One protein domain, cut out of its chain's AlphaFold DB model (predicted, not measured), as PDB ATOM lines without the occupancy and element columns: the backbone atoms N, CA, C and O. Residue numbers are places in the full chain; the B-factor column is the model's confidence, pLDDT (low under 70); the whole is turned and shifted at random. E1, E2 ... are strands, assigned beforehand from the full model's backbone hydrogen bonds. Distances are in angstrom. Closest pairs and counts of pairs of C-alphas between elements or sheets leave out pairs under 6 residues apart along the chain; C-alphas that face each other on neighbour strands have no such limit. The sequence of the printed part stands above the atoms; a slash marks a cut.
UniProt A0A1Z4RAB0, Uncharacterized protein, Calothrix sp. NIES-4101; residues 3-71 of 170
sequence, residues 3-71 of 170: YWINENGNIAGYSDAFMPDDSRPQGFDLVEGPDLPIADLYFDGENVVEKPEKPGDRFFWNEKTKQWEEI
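What this domain is: This is residues 3 to 71 of the 170 residues of an uncharacterized protein of Calothrix sp. NIES-4101 (UniProt A0A1Z4RAB0). Three small strand pieces follow one another along an elongated model: a three-stranded sheet of E2, E1 and E3 with a long loop, residues 16 to 27, at one end, the short hairpin of E4 and E5 in the middle, and the separate hairpin of E6 and E7 at the other end. The printed part has 69 residues with no named helix and seven named strands, E1 to E7 in chain order; the larger sheet has the order E2, E1, E3, and all three sheets are antiparallel. The class is all strand, though under half of the residues, 28 of 69, are in named strands. The whole is only just loose, close to compact, with a radius of gyration of the C-alphas of 13.3 A and spans of 43 by 22 by 15 A.

How they stand to each other: E1, residues 3 to 6, is the inner strand between the edge strands E2, residues 11 to 15, and E3, residues 28 to 32. N 5 and O 29 are 2.8 A apart, and N 12 and O 4 2.8 A, within hydrogen-bond range. In the hairpin of E4, residues 41 to 43, and E5, residues 48 to 50, N 42 and O 49 are 2.9 A apart. The closest C-alphas of E2 and E4, Ile 11 and Phe 43, are 6.6 A apart; those of E3 and E5, Glu 32 and Val 48, 7.0 A. In the hairpin of E6, residues 59 to 62, and E7, residues 67 to 70, N 60 and O 69 are 2.9 A apart. E6 and E7 are apart from E1 to E5.

Where its parts are: E1 begins at C-alpha 3, (-20.572, 28.651, -17.224). E2 is 11.4 A long and E3 13.2 A. E7 ends at C-alpha 70, (-0.705, 47.867, -18.306).

The domain as a whole: The farthest C-alphas, Asp 22 and Arg 58, are 43.5 A apart. The printed part has no cut; the link from E2 to E3 is long. No printed residue is under 70 in pLDDT.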
ATOM      1  N   TYR A   3     -21.990  28.670 -16.898       94.31
ATOM      2  CA  TYR A   3     -20.572  28.651 -17.224       94.31
ATOM      3  C   TYR A   3     -19.867  27.555 -16.446       94.31
ATOM      4  O   TYR A   3     -20.065  27.405 -15.240       94.31
ATOM      5  N   TRP A   4     -19.031  26.803 -17.151       94.00
ATOM      6  CA  TRP A   4     -18.191  25.773 -16.559       94.00
ATOM      7  C   TRP A   4     -16.929  26.414 -16.003       94.00
ATOM      8  O   TRP A   4     -16.143  26.985 -16.760       94.00
ATOM      9  N   ILE A   5     -16.728  26.304 -14.697       93.38
ATOM     10  CA  ILE A   5     -15.555  26.807 -13.993       93.38
ATOM     11  C   ILE A   5     -14.650  25.624 -13.689       93.38
ATOM     12  O   ILE A   5     -15.087  24.663 -13.068       93.38
ATOM     13  N   ASN A   6     -13.403  25.658 -14.150       91.31
ATOM     14  CA  ASN A   6     -12.443  24.598 -13.837       91.31
ATOM     15  C   ASN A   6     -11.820  24.780 -12.443       91.31
ATOM     16  O   ASN A   6     -11.925  25.845 -11.838       91.31
ATOM     17  N   GLU A   7     -11.081  23.774 -11.974       86.81
ATOM     18  CA  GLU A   7     -10.383  23.790 -10.673       86.81
ATOM     19  C   GLU A   7      -9.416  24.976 -10.476       86.81
ATOM     20  O   GLU A   7      -9.046  25.297  -9.349       86.81
ATOM     21  N   ASN A   8      -9.010  25.649 -11.558       84.75
ATOM     22  CA  ASN A   8      -8.148  26.831 -11.507       84.75
ATOM     23  C   ASN A   8      -8.938  28.152 -11.424       84.75
ATOM     24  O   ASN A   8      -8.331  29.218 -11.519       84.75
ATOM     25  N   GLY A   9     -10.267  28.105 -11.294       84.94
ATOM     26  CA  GLY A   9     -11.125  29.289 -11.220       84.94
ATOM     27  C   GLY A   9     -11.270  30.034 -12.550       84.94
ATOM     28  O   GLY A   9     -11.483  31.246 -12.554       84.94
ATOM     29  N   ASN A  10     -11.127  29.336 -13.682       88.00
ATOM     30  CA  ASN A  10     -11.279  29.915 -15.019       88.00
ATOM     31  C   ASN A  10     -12.536  29.392 -15.714       88.00
ATOM     32  O   ASN A  10     -12.879  28.215 -15.590       88.00
ATOM     33  N   ILE A  11     -13.162  30.252 -16.519       89.19
ATOM     34  CA  ILE A  11     -14.280  29.872 -17.385       89.19
ATOM     35  C   ILE A  11     -13.738  29.001 -18.522       89.19
ATOM     36  O   ILE A  11     -12.959  29.458 -19.358       89.19
ATOM     37  N   ALA A  12     -14.144  27.737 -18.553       89.56
ATOM     38  CA  ALA A  12     -13.732  26.756 -19.553       89.56
ATOM     39  C   ALA A  12     -14.733  26.617 -20.713       89.56
ATOM     40  O   ALA A  12     -14.390  26.084 -21.767       89.56
ATOM     41  N   GLY A  13     -15.967  27.086 -20.526       89.12
ATOM     42  CA  GLY A  13     -17.030  27.027 -21.524       89.12
ATOM     43  C   GLY A  13     -18.367  27.493 -20.958       89.12
ATOM     44  O   GLY A  13     -18.447  27.892 -19.797       89.12
ATOM     45  N   TYR A  14     -19.421  27.409 -21.768       91.50
ATOM     46  CA  TYR A  14     -20.792  27.696 -21.347       91.50
ATOM     47  C   TYR A  14     -21.764  26.598 -21.777       91.50
ATOM     48  O   TYR A  14     -21.472  25.779 -22.649       91.50
ATOM     49  N   SER A  15     -22.932  26.597 -21.148       90.44
ATOM     50  CA  SER A  15     -24.094  25.801 -21.504       90.44
ATOM     51  C   SER A  15     -25.357  26.643 -21.348       90.44
ATOM     52  O   SER A  15     -25.474  27.503 -20.473       90.44
ATOM     53  N   ASP A  16     -26.321  26.382 -22.215       89.50
ATOM     54  CA  ASP A  16     -27.683  26.894 -22.139       89.50
ATOM     55  C   ASP A  16     -28.565  26.100 -21.159       89.50
ATOM     56  O   ASP A  16     -29.654  26.556 -20.809       89.50
ATOM     57  N   ALA A  17     -28.091  24.950 -20.672       87.19
ATOM     58  CA  ALA A  17     -28.821  24.068 -19.774       87.19
ATOM     59  C   ALA A  17     -28.149  23.957 -18.400       87.19
ATOM     60  O   ALA A  17     -26.930  23.833 -18.276       87.19
ATOM     61  N   PHE A  18     -28.973  23.944 -17.351       88.94
ATOM     62  CA  PHE A  18     -28.515  23.606 -16.009       88.94
ATOM     63  C   PHE A  18     -28.176  22.112 -15.924       88.94
ATOM     64  O   PHE A  18     -28.964  21.272 -16.364       88.94
ATOM     65  N   MET A  19     -27.046  21.783 -15.294       88.19
ATOM     66  CA  MET A  19     -26.680  20.412 -14.938       88.19
ATOM     67  C   MET A  19     -26.611  20.245 -13.412       88.19
ATOM     68  O   MET A  19     -25.823  20.940 -12.760       88.19
ATOM     69  N   PRO A  20     -27.389  19.309 -12.836       85.69
ATOM     70  CA  PRO A  20     -27.312  18.994 -11.415       85.69
ATOM     71  C   PRO A  20     -25.954  18.383 -11.052       85.69
ATOM     72  O   PRO A  20     -25.284  17.785 -11.892       85.69
ATOM     73  N   ASP A  21     -25.557  18.552  -9.791       82.94
ATOM     74  CA  ASP A  21     -24.206  18.282  -9.278       82.94
ATOM     75  C   ASP A  21     -23.715  16.853  -9.542       82.94
ATOM     76  O   ASP A  21     -22.550  16.643  -9.866       82.94
ATOM     77  N   ASP A  22     -24.613  15.875  -9.455       86.12
ATOM     78  CA  ASP A  22     -24.334  14.451  -9.674       86.12
ATOM     79  C   ASP A  22     -23.999  14.093 -11.131       86.12
ATOM     80  O   ASP A  22     -23.466  13.018 -11.406       86.12
ATOM     81  N   SER A  23     -24.301  15.002 -12.056       86.06
ATOM     82  CA  SER A  23     -24.111  14.847 -13.496       86.06
ATOM     83  C   SER A  23     -22.966  15.711 -14.033       86.06
ATOM     84  O   SER A  23     -22.687  15.682 -15.234       86.06
ATOM     85  N   ARG A  24     -22.302  16.493 -13.170       86.94
ATOM     86  CA  ARG A  24     -21.214  17.392 -13.568       86.94
ATOM     87  C   ARG A  24     -19.909  16.612 -13.772       86.94
ATOM     88  O   ARG A  24     -19.595  15.718 -12.982       86.94
ATOM     89  N   PRO A  25     -19.117  16.938 -14.809       86.56
ATOM     90  CA  PRO A  25     -17.769  16.405 -14.952       86.56
ATOM     91  C   PRO A  25     -16.916  16.729 -13.722       86.56
ATOM     92  O   PRO A  25     -16.970  17.836 -13.190       86.56
ATOM     93  N   GLN A  26     -16.097  15.773 -13.287       87.75
ATOM     94  CA  GLN A  26     -15.194  15.989 -12.159       87.75
ATOM     95  C   GLN A  26     -14.215  17.139 -12.456       87.75
ATOM     96  O   GLN A  26     -13.669  17.216 -13.557       87.75
ATOM     97  N   GLY A  27     -13.995  18.009 -11.466       86.94
ATOM     98  CA  GLY A  27     -13.107  19.172 -11.580       86.94
ATOM     99  C   GLY A  27     -13.746  20.396 -12.246       86.94
ATOM    100  O   GLY A  27     -13.039  21.352 -12.575       86.94
ATOM    101  N   PHE A  28     -15.066  20.372 -12.455       90.50
ATOM    102  CA  PHE A  28     -15.813  21.506 -12.981       90.50
ATOM    103  C   PHE A  28     -17.017  21.852 -12.113       90.50
ATOM    104  O   PHE A  28     -17.858  21.002 -11.815       90.50
ATOM    105  N   ASP A  29     -17.137  23.136 -11.808       92.44
ATOM    106  CA  ASP A  29     -18.336  23.727 -11.238       92.44
ATOM    107  C   ASP A  29     -19.177  24.378 -12.331       92.44
ATOM    108  O   ASP A  29     -18.672  24.782 -13.380       92.44
ATOM    109  N   LEU A  30     -20.482  24.469 -12.088       93.50
ATOM    110  CA  LEU A  30     -21.411  25.150 -12.976       93.50
ATOM    111  C   LEU A  30     -21.978  26.366 -12.251       93.50
ATOM    112  O   LEU A  30     -22.637  26.220 -11.221       93.50
ATOM    113  N   VAL A  31     -21.731  27.550 -12.803       94.12
ATOM    114  CA  VAL A  31     -22.138  28.833 -12.216       94.12
ATOM    115  C   VAL A  31     -23.023  29.581 -13.204       94.12
ATOM    116  O   VAL A  31     -22.744  29.617 -14.401       94.12
ATOM    117  N   GLU A  32     -24.121  30.160 -12.725       94.50
ATOM    118  CA  GLU A  32     -24.981  31.003 -13.556       94.50
ATOM    119  C   GLU A  32     -24.336  32.376 -13.790       94.50
ATOM    120  O   GLU A  32     -23.705  32.944 -12.901       94.50
ATOM    121  N   GLY A  33     -24.494  32.914 -14.997       93.31
ATOM    122  CA  GLY A  33     -23.910  34.190 -15.380       93.31
ATOM    123  C   GLY A  33     -24.646  34.909 -16.513       93.31
ATOM    124  O   GLY A  33     -25.610  34.373 -17.090       93.31
ATOM    125  N   PRO A  34     -24.175  36.126 -16.844       92.94
ATOM    126  CA  PRO A  34     -24.723  36.964 -17.909       92.94
ATOM    127  C   PRO A  34     -24.619  36.288 -19.279       92.94
ATOM    128  O   PRO A  34     -23.768  35.432 -19.496       92.94
ATOM    129  N   ASP A  35     -25.485  36.672 -20.213       92.62
ATOM    130  CA  ASP A  35     -25.444  36.208 -21.605       92.62
ATOM    131  C   ASP A  35     -24.565  37.154 -22.438       92.62
ATOM    132  O   ASP A  35     -25.051  38.063 -23.110       92.62
ATOM    133  N   LEU A  36     -23.249  36.999 -22.287       89.44
ATOM    134  CA  LEU A  36     -22.218  37.797 -22.949       89.44
ATOM    135  C   LEU A  36     -21.116  36.872 -23.491       89.44
ATOM    136  O   LEU A  36     -20.967  35.743 -23.015       89.44
ATOM    137  N   PRO A  37     -20.315  37.318 -24.473       87.56
ATOM    138  CA  PRO A  37     -19.174  36.543 -24.942       87.56
ATOM    139  C   PRO A  37     -18.209  36.208 -23.793       87.56
ATOM    140  O   PRO A  37     -17.839  37.089 -23.025       87.56
ATOM    141  N   ILE A  38     -17.720  34.960 -23.715       86.44
ATOM    142  CA  ILE A  38     -16.756  34.531 -22.671       86.44
ATOM    143  C   ILE A  38     -15.544  35.475 -22.593       86.44
ATOM    144  O   ILE A  38     -15.003  35.707 -21.516       86.44
ATOM    145  N   ALA A  39     -15.110  36.020 -23.735       86.00
ATOM    146  CA  ALA A  39     -13.978  36.940 -23.809       86.00
ATOM    147  C   ALA A  39     -14.148  38.174 -22.905       86.00
ATOM    148  O   ALA A  39     -13.154  38.668 -22.365       86.00
ATOM    149  N   ASP A  40     -15.389  38.594 -22.677       89.31
ATOM    150  CA  ASP A  40     -15.759  39.769 -21.892       89.31
ATOM    151  C   ASP A  40     -16.078  39.411 -20.436       89.31
ATOM    152  O   ASP A  40     -16.423  40.283 -19.649       89.31
ATOM    153  N   LEU A  41     -15.948  38.139 -20.049       91.62
ATOM    154  CA  LEU A  41     -16.322  37.636 -18.730       91.62
ATOM    155  C   LEU A  41     -15.122  37.080 -17.966       91.62
ATOM    156  O   LEU A  41     -14.145  36.600 -18.545       91.62
ATOM    157  N   TYR A  42     -15.214  37.106 -16.643       93.62
ATOM    158  CA  TYR A  42     -14.304  36.409 -15.742       93.62
ATOM    159  C   TYR A  42     -15.064  35.848 -14.537       93.62
ATOM    160  O   TYR A  42     -16.186  36.256 -14.247       93.62
ATOM    161  N   PHE A  43     -14.455  34.893 -13.839       93.62
ATOM    162  CA  PHE A  43     -14.987  34.359 -12.587       93.62
ATOM    163  C   PHE A  43     -14.277  35.024 -11.405       93.62
ATOM    164  O   PHE A  43     -13.047  34.993 -11.342       93.62
ATOM    165  N   ASP A  44     -15.023  35.643 -10.490       91.31
ATOM    166  CA  ASP A  44     -14.462  36.367  -9.335       91.31
ATOM    167  C   ASP A  44     -14.208  35.473  -8.104       91.31
ATOM    168  O   ASP A  44     -13.682  35.943  -7.096       91.31
ATOM    169  N   GLY A  45     -14.535  34.181  -8.206       90.31
ATOM    170  CA  GLY A  45     -14.476  33.207  -7.114       90.31
ATOM    171  C   GLY A  45     -15.855  32.746  -6.642       90.31
ATOM    172  O   GLY A  45     -15.953  31.689  -6.023       90.31
ATOM    173  N   GLU A  46     -16.909  33.488  -6.975       90.75
ATOM    174  CA  GLU A  46     -18.292  33.159  -6.618       90.75
ATOM    175  C   GLU A  46     -19.249  33.323  -7.807       90.75
ATOM    176  O   GLU A  46     -20.109  32.472  -8.033       90.75
ATOM    177  N   ASN A  47     -19.060  34.366  -8.616       93.69
ATOM    178  CA  ASN A  47     -19.936  34.751  -9.715       93.69
ATOM    179  C   ASN A  47     -19.166  34.920 -11.031       93.69
ATOM    180  O   ASN A  47     -17.968  35.215 -11.063       93.69
ATOM    181  N   VAL A  48     -19.886  34.773 -12.146       94.44
ATOM    182  CA  VAL A  48     -19.395  35.169 -13.471       94.44
ATOM    183  C   VAL A  48     -19.766  36.624 -13.718       94.44
ATOM    184  O   VAL A  48     -20.947  36.976 -13.727       94.44
ATOM    185  N   VAL A  49     -18.755  37.461 -13.926       94.75
ATOM    186  CA  VAL A  49     -18.877  38.919 -13.978       94.75
ATOM    187  C   VAL A  49     -18.283  39.447 -15.280       94.75
ATOM    188  O   VAL A  49     -17.322  38.891 -15.815       94.75
ATOM    189  N   GLU A  50     -18.863  40.527 -15.797       94.50
ATOM    190  CA  GLU A  50     -18.324  41.262 -16.939       94.50
ATOM    191  C   GLU A  50     -17.022  41.979 -16.564       94.50
ATOM    192  O   GLU A  50     -16.909  42.613 -15.511       94.50
ATOM    193  N   LYS A  51     -16.020  41.873 -17.435       92.25
ATOM    194  CA  LYS A  51     -14.780  42.631 -17.324       92.25
ATOM    195  C   LYS A  51     -15.113  44.120 -17.467       92.25
ATOM    196  O   LYS A  51     -15.871  44.489 -18.360       92.25
ATOM    197  N   PRO A  52     -14.517  45.000 -16.649       93.94
ATOM    198  CA  PRO A  52     -14.610  46.439 -16.870       93.94
ATOM    199  C   PRO A  52     -14.149  46.823 -18.281       93.94
ATOM    200  O   PRO A  52     -13.366  46.097 -18.899       93.94
ATOM    201  N   GLU A  53     -14.555  47.999 -18.759       92.88
ATOM    202  CA  GLU A  53     -14.087  48.531 -20.041       92.88
ATOM    203  C   GLU A  53     -12.552  48.556 -20.099       92.88
ATOM    204  O   GLU A  53     -11.877  48.967 -19.147       92.88
ATOM    205  N   LYS A  54     -11.994  48.083 -21.217       89.25
ATOM    206  CA  LYS A  54     -10.547  48.029 -21.419       89.25
ATOM    207  C   LYS A  54      -9.987  49.462 -21.488       89.25
ATOM    208  O   LYS A  54     -10.366  50.190 -22.401       89.25
ATOM    209  N   PRO A  55      -9.042  49.863 -20.610       87.19
ATOM    210  CA  PRO A  55      -8.560  51.249 -20.555       87.19
ATOM    211  C   PRO A  55      -7.832  51.731 -21.819       87.19
ATOM    212  O   PRO A  55      -7.730  52.931 -22.060       87.19
ATOM    213  N   GLY A  56      -7.294  50.805 -22.616       81.00
ATOM    214  CA  GLY A  56      -6.613  51.089 -23.875       81.00
ATOM    215  C   GLY A  56      -5.881  49.864 -24.421       81.00
ATOM    216  O   GLY A  56      -5.836  48.809 -23.786       81.00
ATOM    217  N   ASP A  57      -5.266  49.997 -25.593       79.25
ATOM    218  CA  ASP A  57      -4.641  48.862 -26.292       79.25
ATOM    219  C   ASP A  57      -3.435  48.273 -25.558       79.25
ATOM    220  O   ASP A  57      -3.160  47.081 -25.678       79.25
ATOM    221  N   ARG A  58      -2.773  49.084 -24.725       78.06
ATOM    222  CA  ARG A  58      -1.616  48.692 -23.911       78.06
ATOM    223  C   ARG A  58      -1.964  47.902 -22.647       78.06
ATOM    224  O   ARG A  58      -1.090  47.717 -21.815       78.06
ATOM    225  N   PHE A  59      -3.202  47.451 -22.475       83.31
ATOM    226  CA  PHE A  59      -3.627  46.704 -21.291       83.31
ATOM    227  C   PHE A  59      -3.959  45.252 -21.643       83.31
ATOM    228  O   PHE A  59      -4.501  44.968 -22.715       83.31
ATOM    229  N   PHE A  60      -3.672  44.327 -20.733       85.00
ATOM    230  CA  PHE A  60      -4.114  42.936 -20.808       85.00
ATOM    231  C   PHE A  60      -4.892  42.567 -19.545       85.00
ATOM    232  O   PHE A  60      -4.706  43.163 -18.484       85.00
ATOM    233  N   TRP A  61      -5.814  41.614 -19.669       87.00
ATOM    234  CA  TRP A  61      -6.573  41.134 -18.523       87.00
ATOM    235  C   TRP A  61      -5.714  40.137 -17.749       87.00
ATOM    236  O   TRP A  61      -5.372  39.075 -18.274       87.00
ATOM    237  N   ASN A  62      -5.347  40.470 -16.514       85.19
ATOM    238  CA  ASN A  62      -4.605  39.557 -15.661       85.19
ATOM    239  C   ASN A  62      -5.587  38.634 -14.923       85.19
ATOM    240  O   ASN A  62      -6.294  39.042 -14.002       85.19
ATOM    241  N   GLU A  63      -5.604  37.353 -15.301       79.75
ATOM    242  CA  GLU A  63      -6.500  36.350 -14.710       79.75
ATOM    243  C   GLU A  63      -6.215  36.039 -13.233       79.75
ATOM    244  O   GLU A  63      -7.034  35.402 -12.575       79.75
ATOM    245  N   LYS A  64      -5.080  36.472 -12.682       82.31
ATOM    246  CA  LYS A  64      -4.739  36.278 -11.269       82.31
ATOM    247  C   LYS A  64      -5.214  37.438 -10.400       82.31
ATOM    248  O   LYS A  64      -5.708  37.206  -9.303       82.31
ATOM    249  N   THR A  65      -5.037  38.670 -10.866       87.19
ATOM    250  CA  THR A  65      -5.440  39.881 -10.130       87.19
ATOM    251  C   THR A  65      -6.858  40.328 -10.472       87.19
ATOM    252  O   THR A  65      -7.427  41.127  -9.733       87.19
ATOM    253  N   LYS A  66      -7.438  39.778 -11.550       87.19
ATOM    254  CA  LYS A  66      -8.755  40.127 -12.100       87.19
ATOM    255  C   LYS A  66      -8.870  41.624 -12.390       87.19
ATOM    256  O   LYS A  66      -9.857  42.273 -12.052       87.19
ATOM    257  N   GLN A  67      -7.813  42.179 -12.977       92.81
ATOM    258  CA  GLN A  67      -7.707  43.591 -13.325       92.81
ATOM    259  C   GLN A  67      -7.041  43.762 -14.690       92.81
ATOM    260  O   GLN A  67      -6.288  42.903 -15.156       92.81
ATOM    261  N   TRP A  68      -7.320  44.902 -15.324       88.69
ATOM    262  CA  TRP A  68      -6.543  45.364 -16.465       88.69
ATOM    263  C   TRP A  68      -5.182  45.834 -15.977       88.69
ATOM    264  O   TRP A  68      -5.085  46.814 -15.240       88.69
ATOM    265  N   GLU A  69      -4.136  45.150 -16.414       86.25
ATOM    266  CA  GLU A  69      -2.763  45.541 -16.138       86.25
ATOM    267  C   GLU A  69      -2.153  46.140 -17.395       86.25
ATOM    268  O   GLU A  69      -2.329  45.626 -18.504       86.25
ATOM    269  N   GLU A  70      -1.475  47.274 -17.225       84.25
ATOM    270  CA  GLU A  70      -0.705  47.867 -18.306       84.25
ATOM    271  C   GLU A  70       0.435  46.911 -18.646       84.25
ATOM    272  O   GLU A  70       1.155  46.452 -17.759       84.25
ATOM    273  N   ILE A  71       0.603  46.611 -19.931       71.06
ATOM    274  CA  ILE A  71       1.771  45.911 -20.446       71.06
ATOM    275  C   ILE A  71       2.985  46.751 -20.027       71.06
ATOM    276  O   ILE A  71       3.136  47.875 -20.535       71.06
TER     277      ILE A  71